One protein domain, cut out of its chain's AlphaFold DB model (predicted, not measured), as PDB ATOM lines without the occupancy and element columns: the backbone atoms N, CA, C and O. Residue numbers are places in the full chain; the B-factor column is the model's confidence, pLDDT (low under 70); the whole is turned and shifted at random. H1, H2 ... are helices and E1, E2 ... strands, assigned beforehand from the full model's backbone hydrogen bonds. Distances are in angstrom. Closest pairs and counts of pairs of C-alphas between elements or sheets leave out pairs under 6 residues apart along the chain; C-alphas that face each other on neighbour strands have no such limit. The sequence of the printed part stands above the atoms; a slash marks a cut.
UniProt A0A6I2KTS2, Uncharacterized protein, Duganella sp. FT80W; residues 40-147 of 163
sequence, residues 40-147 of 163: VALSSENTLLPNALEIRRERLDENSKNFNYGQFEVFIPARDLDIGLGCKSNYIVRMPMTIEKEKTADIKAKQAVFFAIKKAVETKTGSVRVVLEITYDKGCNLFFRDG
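AT A GLANCE: This is residues 40 to 147 of the 163 residues of an uncharacterized protein of Duganella sp. FT80W (UniProt A0A6I2KTS2). A strongly twisted sheet of five strands is curled like part of a barrel, and one long helix, H2, packs across one of its faces. The long link of residues 43 to 64 runs out from E1 on the E2 side of the sheet to the short helix H1. The printed part has 108 residues, with two named helices and five named strands in the order E1 H1 E2 E3 H2 E4 E5; the sheet is mixed, in the order E1 E4 E5 E3 E2. The class is mixed, helices and strands, with 53 of the 108 residues in named elements, under half. The whole is compact, with a radius of gyration of the C-alphas of 13.3 A and spans of 38 by 33 by 25 A.

IN THESE COORDINATES: E1, residues 40 to 42, begins at C-alpha 40 (-25.237, 8.087, 13.905). H1 is residues 65 to 69. E2, residues 72 to 77, is 17.0 A long and E3, residues 90 to 95, is 15.7 A. H2, residues 104 to 123, is 27.8 A long and begins at C-alpha 104 (-8.089, 27.652, 18.721). E4, residues 128 to 134, is 18.6 A long. E5, residues 141 to 146, is 15.8 A long and ends at C-alpha 146 (-21.811, 18.096, 14.397).

HOW THE PARTS SIT: E1, an edge strand, is antiparallel to E4, with N 42 and O 128 2.8 A apart, within hydrogen-bond range. The pairing of E4 is staggered: its residues 128 to 130 pair with E1, its residues 131 to 134 with E5. E4 and E5 form a hairpin, antiparallel, with N 133 and O 143 at 2.8 A. E5 is parallel to E3, with N 142 and O 92 at 2.8 A. E2, the other edge strand, forms an antiparallel hairpin with E3, with N 91 and O 76 at 2.8 A. H2 is on the sheet, the helix layer of two layers, at a height over the sheet of 8.6 A. It runs across the strands, at 71 degrees to E5 on the local plane. The closest C-alphas of H2 and E4 are those of Ile 117 and Val 128, 6.0 A apart. H1 only grazes the sheet. With residues 107 to 111 alone H2 only just touches H1, with 3 pairs of C-alphas within 8 A; the closest are those of Tyr 69 and Ile 107, 5.7 A. Every O i to N i+4 pair of H2 is within hydrogen-bond range; in H1 it is 0 of 1, but 2 of 2 O i to N i+3 pairs are.

THE WHOLE: The two C-alphas farthest apart, those of Arg 79 and Glu 102, are 39.3 A apart. The printed part has no cut. The links E1 to H1 and E2 to E3 are long, with 22 and 12 residues. The mean pLDDT of the printed part is 89.4; residue 101 and residues 146 to 147 are under 70.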
ATOM      1  N   VAL A  40     -25.787   9.396  13.539       89.62
ATOM      2  CA  VAL A  40     -25.237   8.087  13.905       89.62
ATOM      3  C   VAL A  40     -24.560   8.154  15.267       89.62
ATOM      4  O   VAL A  40     -23.949   9.158  15.635       89.62
ATOM      5  N   ALA A  41     -24.676   7.072  16.032       91.38
ATOM      6  CA  ALA A  41     -23.954   6.884  17.280       91.38
ATOM      7  C   ALA A  41     -22.695   6.052  17.009       91.38
ATOM      8  O   ALA A  41     -22.786   4.857  16.731       91.38
ATOM      9  N   LEU A  42     -21.526   6.688  17.069       93.69
ATOM     10  CA  LEU A  42     -20.234   6.032  16.874       93.69
ATOM     11  C   LEU A  42     -19.818   5.300  18.153       93.69
ATOM     12  O   LEU A  42     -19.766   5.907  19.225       93.69
ATOM     13  N   SER A  43     -19.529   4.008  18.050       95.12
ATOM     14  CA  SER A  43     -19.121   3.138  19.157       95.12
ATOM     15  C   SER A  43     -18.041   2.149  18.704       95.12
ATOM     16  O   SER A  43     -17.674   2.099  17.531       95.12
ATOM     17  N   SER A  44     -17.553   1.313  19.622       96.44
ATOM     18  CA  SER A  44     -16.623   0.225  19.289       96.44
ATOM     19  C   SER A  44     -17.185  -0.822  18.321       96.44
ATOM     20  O   SER A  44     -16.417  -1.618  17.791       96.44
ATOM     21  N   GLU A  45     -18.503  -0.873  18.125       94.94
ATOM     22  CA  GLU A  45     -19.159  -1.888  17.290       94.94
ATOM     23  C   GLU A  45     -19.200  -1.500  15.809       94.94
ATOM     24  O   GLU A  45     -19.197  -2.379  14.954       94.94
ATOM     25  N   ASN A  46     -19.209  -0.198  15.504       94.75
ATOM     26  CA  ASN A  46     -19.415   0.323  14.149       94.75
ATOM     27  C   ASN A  46     -18.346   1.334  13.704       94.75
ATOM     28  O   ASN A  46     -18.495   1.963  12.658       94.75
ATOM     29  N   THR A  47     -17.292   1.541  14.496       96.69
ATOM     30  CA  THR A  47     -16.264   2.548  14.217       96.69
ATOM     31  C   THR A  47     -14.867   1.948  14.327       96.69
ATOM     32  O   THR A  47     -14.513   1.336  15.331       96.69
ATOM     33  N   LEU A  48     -14.043   2.178  13.305       96.69
ATOM     34  CA  LEU A  48     -12.616   1.873  13.293       96.69
ATOM     35  C   LEU A  48     -11.814   3.176  13.379       96.69
ATOM     36  O   LEU A  48     -12.107   4.160  12.689       96.69
ATOM     37  N   LEU A  49     -10.775   3.165  14.209       96.88
ATOM     38  CA  LEU A  49      -9.831   4.274  14.332       96.88
ATOM     39  C   LEU A  49      -8.785   4.240  13.200       96.88
ATOM     40  O   LEU A  49      -8.544   3.179  12.621       96.88
ATOM     41  N   PRO A  50      -8.117   5.366  12.881       93.81
ATOM     42  CA  PRO A  50      -7.118   5.419  11.804       93.81
ATOM     43  C   PRO A  50      -5.918   4.494  11.954       93.81
ATOM     44  O   PRO A  50      -5.232   4.231  10.971       93.81
ATOM     45  N   ASN A  51      -5.647   4.025  13.167       90.44
ATOM     46  CA  ASN A  51      -4.562   3.103  13.474       90.44
ATOM     47  C   ASN A  51      -4.974   1.622  13.408       90.44
ATOM     48  O   ASN A  51      -4.132   0.763  13.669       90.44
ATOM     49  N   ALA A  52      -6.235   1.316  13.093       91.00
ATOM     50  CA  ALA A  52      -6.699  -0.057  12.946       91.00
ATOM     51  C   ALA A  52      -5.992  -0.750  11.762       91.00
ATOM     52  O   ALA A  52      -5.765  -0.139  10.716       91.00
ATOM     53  N   LEU A  53      -5.626  -2.027  11.922       87.94
ATOM     54  CA  LEU A  53      -4.798  -2.781  10.961       87.94
ATOM     55  C   LEU A  53      -5.453  -2.913   9.576       87.94
ATOM     56  O   LEU A  53      -4.777  -3.070   8.557       87.94
ATOM     57  N   GLU A  54      -6.778  -2.842   9.534       88.19
ATOM     58  CA  GLU A  54      -7.604  -2.909   8.334       88.19
ATOM     59  C   GLU A  54      -7.522  -1.620   7.496       88.19
ATOM     60  O   GLU A  54      -7.870  -1.614   6.310       88.19
ATOM     61  N   ILE A  55      -7.049  -0.521   8.086       90.06
ATOM     62  CA  ILE A  55      -7.000   0.803   7.469       90.06
ATOM     63  C   ILE A  55      -5.630   1.025   6.818       90.06
ATOM     64  O   ILE A  55      -4.668   1.482   7.426       90.06
ATOM     65  N   ARG A  56      -5.542   0.726   5.517       85.44
ATOM     66  CA  ARG A  56      -4.321   0.904   4.706       85.44
ATOM     67  C   ARG A  56      -4.228   2.305   4.087       85.44
ATOM     68  O   ARG A  56      -4.309   2.450   2.867       85.44
ATOM     69  N   ARG A  57      -4.121   3.347   4.912       86.62
ATOM     70  CA  ARG A  57      -3.986   4.749   4.460       86.62
ATOM     71  C   ARG A  57      -3.188   5.589   5.450       86.62
ATOM     72  O   ARG A  57      -2.866   5.131   6.540       86.62
ATOM     73  N   GLU A  58      -2.852   6.809   5.037       86.69
ATOM     74  CA  GLU A  58      -2.200   7.783   5.910       86.69
ATOM     75  C   GLU A  58      -3.040   8.021   7.171       86.69
ATOM     76  O   GLU A  58      -4.263   8.179   7.107       86.69
ATOM     77  N   ARG A  59      -2.371   8.020   8.324       86.06
ATOM     78  CA  ARG A  59      -3.015   8.197   9.622       86.06
ATOM     79  C   ARG A  59      -3.390   9.661   9.800       86.06
ATOM     80  O   ARG A  59      -2.521  10.508   9.988       86.06
ATOM     81  N   LEU A  60      -4.688   9.942   9.778       91.69
ATOM     82  CA  LEU A  60      -5.251  11.217  10.212       91.69
ATOM     83  C   LEU A  60      -5.852  11.052  11.611       91.69
ATOM     84  O   LEU A  60      -7.068  11.037  11.782       91.69
ATOM     85  N   ASP A  61      -4.961  10.883  12.587       92.38
ATOM     86  CA  ASP A  61      -5.243  10.747  14.020       92.38
ATOM     87  C   ASP A  61      -4.509  11.826  14.837       92.38
ATOM     88  O   ASP A  61      -3.934  12.757  14.262       92.38
ATOM     89  N   GLU A  62      -4.503  11.709  16.165       94.75
ATOM     90  CA  GLU A  62      -3.888  12.675  17.082       94.75
ATOM     91  C   GLU A  62      -2.377  12.879  16.891       94.75
ATOM     92  O   GLU A  62      -1.832  13.882  17.349       94.75
ATOM     93  N   ASN A  63      -1.698  11.960  16.199       94.50
ATOM     94  CA  ASN A  63      -0.266  12.047  15.913       94.50
ATOM     95  C   ASN A  63       0.016  12.712  14.555       94.50
ATOM     96  O   ASN A  63       1.170  12.978  14.212       94.50
ATOM     97  N   SER A  64      -1.022  12.976  13.759       93.38
ATOM     98  CA  SER A  64      -0.886  13.623  12.458       93.38
ATOM     99  C   SER A  64      -0.640  15.128  12.605       93.38
ATOM    100  O   SER A  64      -1.224  15.803  13.455       93.38
ATOM    101  N   LYS A  65       0.178  15.714  11.719       92.50
ATOM    102  CA  LYS A  65       0.393  17.177  11.701       92.50
ATOM    103  C   LYS A  65      -0.911  17.951  11.490       92.50
ATOM    104  O   LYS A  65      -1.047  19.064  12.000       92.50
ATOM    105  N   ASN A  66      -1.855  17.361  10.759       91.00
ATOM    106  CA  ASN A  66      -3.135  17.974  10.426       91.00
ATOM    107  C   ASN A  66      -4.095  18.021  11.623       91.00
ATOM    108  O   ASN A  66      -4.974  18.884  11.670       91.00
ATOM    109  N   PHE A  67      -3.880  17.179  12.636       93.25
ATOM    110  CA  PHE A  67      -4.645  17.218  13.879       93.25
ATOM    111  C   PHE A  67      -4.473  18.534  14.638       93.25
ATOM    112  O   PHE A  67      -5.406  18.993  15.295       93.25
ATOM    113  N   ASN A  68      -3.333  19.215  14.466       91.38
ATOM    114  CA  ASN A  68      -3.116  20.572  14.986       91.38
ATOM    115  C   ASN A  68      -4.079  21.611  14.388       91.38
ATOM    116  O   ASN A  68      -4.199  22.708  14.919       91.38
ATOM    117  N   TYR A  69      -4.761  21.267  13.296       90.00
ATOM    118  CA  TYR A  69      -5.807  22.063  12.654       90.00
ATOM    119  C   TYR A  69      -7.196  21.433  12.852       90.00
ATOM    120  O   TYR A  69      -8.142  21.782  12.149       90.00
ATOM    121  N   GLY A  70      -7.330  20.468  13.765       89.62
ATOM    122  CA  GLY A  70      -8.580  19.766  14.053       89.62
ATOM    123  C   GLY A  70      -9.012  18.766  12.977       89.62
ATOM    124  O   GLY A  70     -10.141  18.290  13.026       89.62
ATOM    125  N   GLN A  71      -8.155  18.448  12.002       92.44
ATOM    126  CA  GLN A  71      -8.458  17.436  10.993       92.44
ATOM    127  C   GLN A  71      -8.191  16.034  11.540       92.44
ATOM    128  O   GLN A  71      -7.118  15.770  12.076       92.44
ATOM    129  N   PHE A  72      -9.138  15.128  11.330       94.69
ATOM    130  CA  PHE A  72      -8.980  13.703  11.597       94.69
ATOM    131  C   PHE A  72      -9.916  12.887  10.702       94.69
ATOM    132  O   PHE A  72     -10.821  13.432  10.058       94.69
ATOM    133  N   GLU A  73      -9.711  11.577  10.680       96.00
ATOM    134  CA  GLU A  73     -10.626  10.618  10.068       96.00
ATOM    135  C   GLU A  73     -11.033   9.544  11.073       96.00
ATOM    136  O   GLU A  73     -10.297   9.230  12.003       96.00
ATOM    137  N   VAL A  74     -12.208   8.963  10.872       96.75
ATOM    138  CA  VAL A  74     -12.593   7.659  11.425       96.75
ATOM    139  C   VAL A  74     -13.320   6.877  10.338       96.75
ATOM    140  O   VAL A  74     -13.676   7.437   9.295       96.75
ATOM    141  N   PHE A  75     -13.532   5.584  10.547       96.75
ATOM    142  CA  PHE A  75     -14.102   4.720   9.519       96.75
ATOM    143  C   PHE A  75     -15.308   3.966  10.049       96.75
ATOM    144  O   PHE A  75     -15.263   3.441  11.153       96.75
ATOM    145  N   ILE A  76     -16.362   3.888   9.243       95.50
ATOM    146  CA  ILE A  76     -17.543   3.071   9.537       95.50
ATOM    147  C   ILE A  76     -17.568   1.944   8.507       95.50
ATOM    148  O   ILE A  76     -17.581   2.248   7.306       95.50
ATOM    149  N   PRO A  77     -17.546   0.663   8.906       94.50
ATOM    150  CA  PRO A  77     -17.697  -0.427   7.956       94.50
ATOM    151  C   PRO A  77     -19.002  -0.281   7.175       94.50
ATOM    152  O   PRO A  77     -20.055  -0.004   7.737       94.50
ATOM    153  N   ALA A  78     -18.952  -0.471   5.858       91.62
ATOM    154  CA  ALA A  78     -20.108  -0.234   4.994       91.62
ATOM    155  C   ALA A  78     -21.300  -1.139   5.336       91.62
ATOM    156  O   ALA A  78     -22.444  -0.748   5.140       91.62
ATOM    157  N   ARG A  79     -21.029  -2.326   5.891       90.06
ATOM    158  CA  ARG A  79     -22.054  -3.249   6.400       90.06
ATOM    159  C   ARG A  79     -22.839  -2.703   7.599       90.06
ATOM    160  O   ARG A  79     -23.952  -3.155   7.823       90.06
ATOM    161  N   ASP A  80     -22.270  -1.752   8.339       89.44
ATOM    162  CA  ASP A  80     -22.874  -1.173   9.543       89.44
ATOM    163  C   ASP A  80     -23.660   0.111   9.213       89.44
ATOM    164  O   ASP A  80     -24.231   0.741  10.101       89.44
ATOM    165  N   LEU A  81     -23.679   0.519   7.935       86.56
ATOM    166  CA  LEU A  81     -24.305   1.756   7.486       86.56
ATOM    167  C   LEU A  81     -24.962   1.603   6.104       86.56
ATOM    168  O   LEU A  81     -24.324   1.784   5.060       86.56
ATOM    169  N   ASP A  82     -26.268   1.338   6.097       82.38
ATOM    170  CA  ASP A  82     -27.066   1.237   4.871       82.38
ATOM    171  C   ASP A  82     -27.632   2.600   4.438       82.38
ATOM    172  O   ASP A  82     -28.777   2.951   4.714       82.38
ATOM    173  N   ILE A  83     -26.788   3.404   3.785       85.25
ATOM    174  CA  ILE A  83     -27.146   4.744   3.270       85.25
ATOM    175  C   ILE A  83     -27.114   4.836   1.734       85.25
ATOM    176  O   ILE A  83     -27.135   5.931   1.167       85.25
ATOM    177  N   GLY A  84     -27.040   3.695   1.041       82.19
ATOM    178  CA  GLY A  84     -27.224   3.614  -0.414       82.19
ATOM    179  C   GLY A  84     -26.147   4.274  -1.291       82.19
ATOM    180  O   GLY A  84     -26.390   4.499  -2.474       82.19
ATOM    181  N   LEU A  85     -24.952   4.580  -0.769       84.94
ATOM    182  CA  LEU A  85     -23.890   5.273  -1.531       84.94
ATOM    183  C   LEU A  85     -22.958   4.341  -2.330       84.94
ATOM    184  O   LEU A  85     -22.037   4.807  -3.009       84.94
ATOM    185  N   GLY A  86     -23.170   3.023  -2.253       83.94
ATOM    186  CA  GLY A  86     -22.393   2.024  -2.997       83.94
ATOM    187  C   GLY A  86     -20.963   1.805  -2.487       83.94
ATOM    188  O   GLY A  86     -20.121   1.293  -3.228       83.94
ATOM    189  N   CYS A  87     -20.660   2.191  -1.243       88.38
ATOM    190  CA  CYS A  87     -19.369   1.900  -0.629       88.38
ATOM    191  C   CYS A  87     -19.262   0.408  -0.269       88.38
ATOM    192  O   CYS A  87     -20.143  -0.132   0.387       88.38
ATOM    193  N   LYS A  88     -18.184  -0.268  -0.694       87.94
ATOM    194  CA  LYS A  88     -18.017  -1.725  -0.498       87.94
ATOM    195  C   LYS A  88     -17.232  -2.125   0.752       87.94
ATOM    196  O   LYS A  88     -17.292  -3.278   1.154       87.94
ATOM    197  N   SER A  89     -16.430  -1.216   1.302       91.25
ATOM    198  CA  SER A  89     -15.500  -1.519   2.396       91.25
ATOM    199  C   SER A  89     -15.817  -0.659   3.609       91.25
ATOM    200  O   SER A  89     -16.618  -1.076   4.433       91.25
ATOM    201  N   ASN A  90     -15.252   0.544   3.690       93.75
ATOM    202  CA  ASN A  90     -15.461   1.452   4.808       93.75
ATOM    203  C   ASN A  90     -15.828   2.837   4.291       93.75
ATOM    204  O   ASN A  90     -15.144   3.372   3.407       93.75
ATOM    205  N   TYR A  91     -16.844   3.441   4.893       94.31
ATOM    206  CA  TYR A  91     -17.037   4.875   4.809       94.31
ATOM    207  C   TYR A  91     -15.899   5.585   5.544       94.31
ATOM    208  O   TYR A  91     -15.459   5.154   6.607       94.31
ATOM    209  N   ILE A  92     -15.409   6.668   4.951       94.56
ATOM    210  CA  ILE A  92     -14.366   7.540   5.479       94.56
ATOM    211  C   ILE A  92     -15.066   8.770   6.028       94.56
ATOM    212  O   ILE A  92     -15.545   9.603   5.254       94.56
ATOM    213  N   VAL A  93     -15.135   8.874   7.346       94.81
ATOM    214  CA  VAL A  93     -15.783   9.986   8.031       94.81
ATOM    215  C   VAL A  93     -14.724  11.029   8.361       94.81
ATOM    216  O   VAL A  93     -13.828  10.791   9.168       94.81
ATOM    217  N   ARG A  94     -14.797  12.174   7.688       93.69
ATOM    218  CA  ARG A  94     -13.744  13.192   7.672       93.69
ATOM    219  C   ARG A  94     -14.149  14.404   8.486       93.69
ATOM    220  O   ARG A  94     -15.187  15.016   8.220       93.69
ATOM    221  N   MET A  95     -13.301  14.794   9.429       91.94
ATOM    222  CA  MET A  95     -13.392  16.099  10.070       91.94
ATOM    223  C   MET A  95     -12.550  17.085   9.263       91.94
ATOM    224  O   MET A  95     -11.355  16.847   9.092       91.94
ATOM    225  N   PRO A  96     -13.121  18.180   8.740       87.94
ATOM    226  CA  PRO A  96     -12.346  19.139   7.970       87.94
ATOM    227  C   PRO A  96     -11.356  19.911   8.844       87.94
ATOM    228  O   PRO A  96     -11.646  20.235   9.998       87.94
ATOM    229  N   MET A  97     -10.215  20.282   8.263       87.69
ATOM    230  CA  MET A  97      -9.267  21.181   8.917       87.69
ATOM    231  C   MET A  97      -9.862  22.581   9.114       87.69
ATOM    232  O   MET A  97     -10.684  23.043   8.322       87.69
ATOM    233  N   THR A  98      -9.421  23.276  10.154       85.44
ATOM    234  CA  THR A  98      -9.632  24.714  10.332       85.44
ATOM    235  C   THR A  98      -8.448  25.453   9.704       85.44
ATOM    236  O   THR A  98      -7.309  25.232  10.104       85.44
ATOM    237  N   ILE A  99      -8.701  26.282   8.684       78.88
ATOM    238  CA  ILE A  99      -7.640  26.955   7.904       78.88
ATOM    239  C   ILE A  99      -6.923  28.025   8.745       78.88
ATOM    240  O   ILE A  99      -5.702  28.143   8.685       78.88
ATOM    241  N   GLU A 100      -7.678  28.772   9.548       78.25
ATOM    242  CA  GLU A 100      -7.170  29.818  10.443       78.25
ATOM    243  C   GLU A 100      -6.771  29.201  11.791       78.25
ATOM    244  O   GLU A 100      -7.628  28.764  12.564       78.25
ATOM    245  N   LYS A 101      -5.468  29.143  12.090       68.56
ATOM    246  CA  LYS A 101      -4.950  28.536  13.335       68.56
ATOM    247  C   LYS A 101      -5.385  29.284  14.593       68.56
ATOM    248  O   LYS A 101      -5.451  28.704  15.675       68.56
ATOM    249  N   GLU A 102      -5.683  30.568  14.452       75.50
ATOM    250  CA  GLU A 102      -6.099  31.468  15.521       75.50
ATOM    251  C   GLU A 102      -7.466  31.058  16.094       75.50
ATOM    252  O   GLU A 102      -7.757  31.340  17.258       75.50
ATOM    253  N   LYS A 103      -8.265  30.285  15.340       78.00
ATOM    254  CA  LYS A 103      -9.524  29.657  15.786       78.00
ATOM    255  C   LYS A 103      -9.265  28.446  16.688       78.00
ATOM    256  O   LYS A 103      -9.718  27.325  16.451       78.00
ATOM    257  N   THR A 104      -8.522  28.681  17.766       83.44
ATOM    258  CA  THR A 104      -8.089  27.652  18.721       83.44
ATOM    259  C   THR A 104      -9.274  26.949  19.390       83.44
ATOM    260  O   THR A 104      -9.187  25.757  19.679       83.44
ATOM    261  N   ALA A 105     -10.389  27.652  19.619       85.12
ATOM    262  CA  ALA A 105     -11.602  27.059  20.184       85.12
ATOM    263  C   ALA A 105     -12.198  25.983  19.258       85.12
ATOM    264  O   ALA A 105     -12.458  24.870  19.713       85.12
ATOM    265  N   ASP A 106     -12.312  26.268  17.959       82.88
ATOM    266  CA  ASP A 106     -12.850  25.331  16.964       82.88
ATOM    267  C   ASP A 106     -11.954  24.104  16.811       82.88
ATOM    268  O   ASP A 106     -12.431  22.971  16.755       82.88
ATOM    269  N   ILE A 107     -10.635  24.323  16.776       87.06
ATOM    270  CA  ILE A 107      -9.648  23.241  16.723       87.06
ATOM    271  C   ILE A 107      -9.808  22.334  17.947       87.06
ATOM    272  O   ILE A 107      -9.942  21.121  17.787       87.06
ATOM    273  N   LYS A 108      -9.869  22.908  19.155       89.38
ATOM    274  CA  LYS A 108     -10.061  22.146  20.398       89.38
ATOM    275  C   LYS A 108     -11.385  21.386  20.413       89.38
ATOM    276  O   LYS A 108     -11.405  20.239  20.848       89.38
ATOM    277  N   ALA A 109     -12.468  21.979  19.912       87.44
ATOM    278  CA  ALA A 109     -13.764  21.311  19.816       87.44
ATOM    279  C   ALA A 109     -13.695  20.085  18.889       87.44
ATOM    280  O   ALA A 109     -14.109  18.993  19.275       87.44
ATOM    281  N   LYS A 110     -13.086  20.221  17.705       90.38
ATOM    282  CA  LYS A 110     -12.872  19.096  16.779       90.38
ATOM    283  C   LYS A 110     -12.002  18.000  17.401       90.38
ATOM    284  O   LYS A 110     -12.356  16.825  17.343       90.38
ATOM    285  N   GLN A 111     -10.898  18.374  18.044       92.25
ATOM    286  CA  GLN A 111     -10.025  17.424  18.742       92.25
ATOM    287  C   GLN A 111     -10.762  16.700  19.880       92.25
ATOM    288  O   GLN A 111     -10.581  15.498  20.059       92.25
ATOM    289  N   ALA A 112     -11.634  17.396  20.617       92.19
ATOM    290  CA  ALA A 112     -12.448  16.796  21.670       92.19
ATOM    291  C   ALA A 112     -13.421  15.738  21.122       92.19
ATOM    292  O   ALA A 112     -13.557  14.677  21.733       92.19
ATOM    293  N   VAL A 113     -14.031  15.971  19.951       92.56
ATOM    294  CA  VAL A 113     -14.857  14.959  19.264       92.56
ATOM    295  C   VAL A 113     -14.031  13.710  18.958       92.56
ATOM    296  O   VAL A 113     -14.465  12.603  19.276       92.56
ATOM    297  N   PHE A 114     -12.822  13.871  18.410       95.38
ATOM    298  CA  PHE A 114     -11.938  12.735  18.149       95.38
ATOM    299  C   PHE A 114     -11.617  11.951  19.426       95.38
ATOM    300  O   PHE A 114     -11.776  10.733  19.447       95.38
ATOM    301  N   PHE A 115     -11.226  12.626  20.512       96.00
ATOM    302  CA  PHE A 115     -10.911  11.946  21.771       96.00
ATOM    303  C   PHE A 115     -12.126  11.259  22.400       96.00
ATOM    304  O   PHE A 115     -11.975  10.187  22.985       96.00
ATOM    305  N   ALA A 116     -13.326  11.826  22.258       94.62
ATOM    306  CA  ALA A 116     -14.555  11.176  22.702       94.62
ATOM    307  C   ALA A 116     -14.812   9.875  21.923       94.62
ATOM    308  O   ALA A 116     -15.104   8.848  22.538       94.62
ATOM    309  N   ILE A 117     -14.653   9.899  20.593       95.75
ATOM    310  CA  ILE A 117     -14.809   8.710  19.738       95.75
ATOM    311  C   ILE A 117     -13.742   7.674  20.085       95.75
ATOM    312  O   ILE A 117     -14.071   6.522  20.353       95.75
ATOM    313  N   LYS A 118     -12.472   8.091  20.137       96.81
ATOM    314  CA  LYS A 118     -11.341   7.231  20.495       96.81
ATOM    315  C   LYS A 118     -11.586   6.529  21.824       96.81
ATOM    316  O   LYS A 118     -11.482   5.308  21.884       96.81
ATOM    317  N   LYS A 119     -11.991   7.280  22.852       96.75
ATOM    318  CA  LYS A 119     -12.342   6.720  24.158       96.75
ATOM    319  C   LYS A 119     -13.437   5.663  24.020       96.75
ATOM    320  O   LYS A 119     -13.215   4.546  24.459       96.75
ATOM    321  N   ALA A 120     -14.564   5.983  23.379       95.12
ATOM    322  CA  ALA A 120     -15.678   5.044  23.230       95.12
ATOM    323  C   ALA A 120     -15.282   3.747  22.499       95.12
ATOM    324  O   ALA A 120     -15.714   2.661  22.889       95.12
ATOM    325  N   VAL A 121     -14.432   3.847  21.470       96.75
ATOM    326  CA  VAL A 121     -13.937   2.686  20.717       96.75
ATOM    327  C   VAL A 121     -12.947   1.858  21.543       96.75
ATOM    328  O   VAL A 121     -13.110   0.645  21.652       96.75
ATOM    329  N   GLU A 122     -11.939   2.489  22.149       96.44
ATOM    330  CA  GLU A 122     -10.876   1.787  22.883       96.44
ATOM    331  C   GLU A 122     -11.373   1.167  24.192       96.44
ATOM    332  O   GLU A 122     -10.993   0.043  24.523       96.44
ATOM    333  N   THR A 123     -12.252   1.857  24.928       96.56
ATOM    334  CA  THR A 123     -12.820   1.332  26.180       96.56
ATOM    335  C   THR A 123     -14.003   0.402  25.951       96.56
ATOM    336  O   THR A 123     -14.456  -0.224  26.907       96.56
ATOM    337  N   LYS A 124     -14.504   0.304  24.710       95.38
ATOM    338  CA  LYS A 124     -15.707  -0.457  24.338       95.38
ATOM    339  C   LYS A 124     -16.930  -0.083  25.176       95.38
ATOM    340  O   LYS A 124     -17.737  -0.936  25.541       95.38
ATOM    341  N   THR A 125     -17.043   1.194  25.538       91.88
ATOM    342  CA  THR A 125     -18.127   1.696  26.385       91.88
ATOM    343  C   THR A 125     -18.671   3.017  25.867       91.88
ATOM    344  O   THR A 125     -17.930   3.929  25.504       91.88
ATOM    345  N   GLY A 126     -19.999   3.139  25.891       92.06
ATOM    346  CA  GLY A 126     -20.698   4.337  25.444       92.06
ATOM    347  C   GLY A 126     -20.727   4.496  23.924       92.06
ATOM    348  O   GLY A 126     -20.377   3.599  23.158       92.06
ATOM    349  N   SER A 127     -21.206   5.656  23.489       92.75
ATOM    350  CA  SER A 127     -21.235   6.044  22.084       92.75
ATOM    351  C   SER A 127     -21.192   7.561  21.951       92.75
ATOM    352  O   SER A 127     -21.508   8.299  22.888       92.75
ATOM    353  N   VAL A 128     -20.793   8.023  20.772       90.12
ATOM    354  CA  VAL A 128     -20.681   9.435  20.423       90.12
ATOM    355  C   VAL A 128     -21.664   9.734  19.301       90.12
ATOM    356  O   VAL A 128     -21.469   9.301  18.169       90.12
ATOM    357  N   ARG A 129     -22.741  10.459  19.619       89.19
ATOM    358  CA  ARG A 129     -23.716  10.905  18.616       89.19
ATOM    359  C   ARG A 129     -23.123  12.021  17.768       89.19
ATOM    360  O   ARG A 129     -22.617  13.003  18.313       89.19
ATOM    361  N   VAL A 130     -23.200  11.861  16.454       88.31
ATOM    362  CA  VAL A 130     -22.692  12.820  15.469       88.31
ATOM    363  C   VAL A 130     -23.677  12.976  14.320       88.31
ATOM    364  O   VAL A 130     -24.448  12.064  14.019       88.31
ATOM    365  N   VAL A 131     -23.601  14.123  13.651       87.25
ATOM    366  CA  VAL A 131     -24.309  14.369  12.392       87.25
ATOM    367  C   VAL A 131     -23.301  14.272  11.259       87.25
ATOM    368  O   VAL A 131     -22.300  15.000  11.253       87.25
ATOM    369  N   LEU A 132     -23.570  13.395  10.296       89.94
ATOM    370  CA  LEU A 132     -22.737  13.215   9.112       89.94
ATOM    371  C   LEU A 132     -23.447  13.743   7.872       89.94
ATOM    372  O   LEU A 132     -24.629  13.486   7.664       89.94
ATOM    373  N   GLU A 133     -22.711  14.458   7.028       88.12
ATOM    374  CA  GLU A 133     -23.186  14.894   5.721       88.12
ATOM    375  C   GLU A 133     -22.741  13.955   4.602       88.12
ATOM    376  O   GLU A 133     -21.582  13.532   4.513       88.12
ATOM    377  N   ILE A 134     -23.687  13.733   3.696       88.19
ATOM    378  CA  ILE A 134     -23.533  13.106   2.395       88.19
ATOM    379  C   ILE A 134     -23.392  14.220   1.354       88.19
ATOM    380  O   ILE A 134     -24.339  14.953   1.068       88.19
ATOM    381  N   THR A 135     -22.204  14.334   0.768       76.75
ATOM    382  CA  THR A 135     -21.891  15.344  -0.262       76.75
ATOM    383  C   THR A 135     -22.083  14.846  -1.691       76.75
ATOM    384  O   THR A 135     -22.130  15.659  -2.611       76.75
ATOM    385  N   TYR A 136     -22.185  13.532  -1.897       78.19
ATOM    386  CA  TYR A 136     -22.220  12.913  -3.220       78.19
ATOM    387  C   TYR A 136     -23.299  11.837  -3.293       78.19
ATOM    388  O   TYR A 136     -23.601  11.186  -2.296       78.19
ATOM    389  N   ASP A 137     -23.818  11.586  -4.494       76.50
ATOM    390  CA  ASP A 137     -24.786  10.505  -4.724       76.50
ATOM    391  C   ASP A 137     -24.143   9.112  -4.688       76.50
ATOM    392  O   ASP A 137     -24.834   8.111  -4.513       76.50
ATOM    393  N   LYS A 138     -22.815   9.039  -4.851       80.69
ATOM    394  CA  LYS A 138     -22.019   7.808  -4.780       80.69
ATOM    395  C   LYS A 138     -20.669   8.078  -4.129       80.69
ATOM    396  O   LYS A 138     -20.073   9.133  -4.342       80.69
ATOM    397  N   GLY A 139     -20.153   7.092  -3.402       87.19
ATOM    398  CA  GLY A 139     -18.807   7.117  -2.831       87.19
ATOM    399  C   GLY A 139     -18.763   6.751  -1.350       87.19
ATOM    400  O   GLY A 139     -19.773   6.449  -0.726       87.19
ATOM    401  N   CYS A 140     -17.553   6.768  -0.791       90.75
ATOM    402  CA  CYS A 140     -17.311   6.371   0.597       90.75
ATOM    403  C   CYS A 140     -17.056   7.557   1.540       90.75
ATOM    404  O   CYS A 140     -16.852   7.332   2.721       90.75
ATOM    405  N   ASN A 141     -17.004   8.804   1.063       91.31
ATOM    406  CA  ASN A 141     -16.650   9.939   1.920       91.31
ATOM    407  C   ASN A 141     -17.888  10.536   2.589       91.31
ATOM    408  O   ASN A 141     -18.843  10.901   1.907       91.31
ATOM    409  N   LEU A 142     -17.809  10.682   3.905       92.12
ATOM    410  CA  LEU A 142     -18.779  11.351   4.760       92.12
ATOM    411  C   LEU A 142     -18.063  12.451   5.538       92.12
ATOM    412  O   LEU A 142     -16.856  12.364   5.771       92.12
ATOM    413  N   PHE A 143     -18.791  13.482   5.949       90.88
ATOM    414  CA  PHE A 143     -18.188  14.638   6.611       90.88
ATOM    415  C   PHE A 143     -18.891  14.936   7.924       90.88
ATOM    416  O   PHE A 143     -20.117  14.999   7.961       90.88
ATOM    417  N   PHE A 144     -18.124  15.151   8.992       89.44
ATOM    418  CA  PHE A 144     -18.703  15.617  10.248       89.44
ATOM    419  C   PHE A 144     -19.326  17.000  10.054       89.44
ATOM    420  O   PHE A 144     -18.691  17.918   9.524       89.44
ATOM    421  N   ARG A 145     -20.567  17.143  10.513       78.69
ATOM    422  CA  ARG A 145     -21.267  18.426  10.640       78.69
ATOM    423  C   ARG A 145     -21.464  18.838  12.085       78.69
ATOM    424  O   ARG A 145     -21.422  20.034  12.370       78.69
ATOM    425  N   ASP A 146     -21.638  17.859  12.970       66.62
ATOM    426  CA  ASP A 146     -21.811  18.096  14.397       66.62
ATOM    427  C   ASP A 146     -21.297  16.934  15.261       66.62
ATOM    428  O   ASP A 146     -21.182  15.801  14.779       66.62
ATOM    429  N   GLY A 147     -21.011  17.215  16.532       57.66
ATOM    430  CA  GLY A 147     -20.563  16.262  17.550       57.66
ATOM    431  C   GLY A 147     -20.869  16.748  18.977       57.66
ATOM    432  O   GLY A 147     -21.385  17.852  19.157       57.66
TER     433      GLY A 147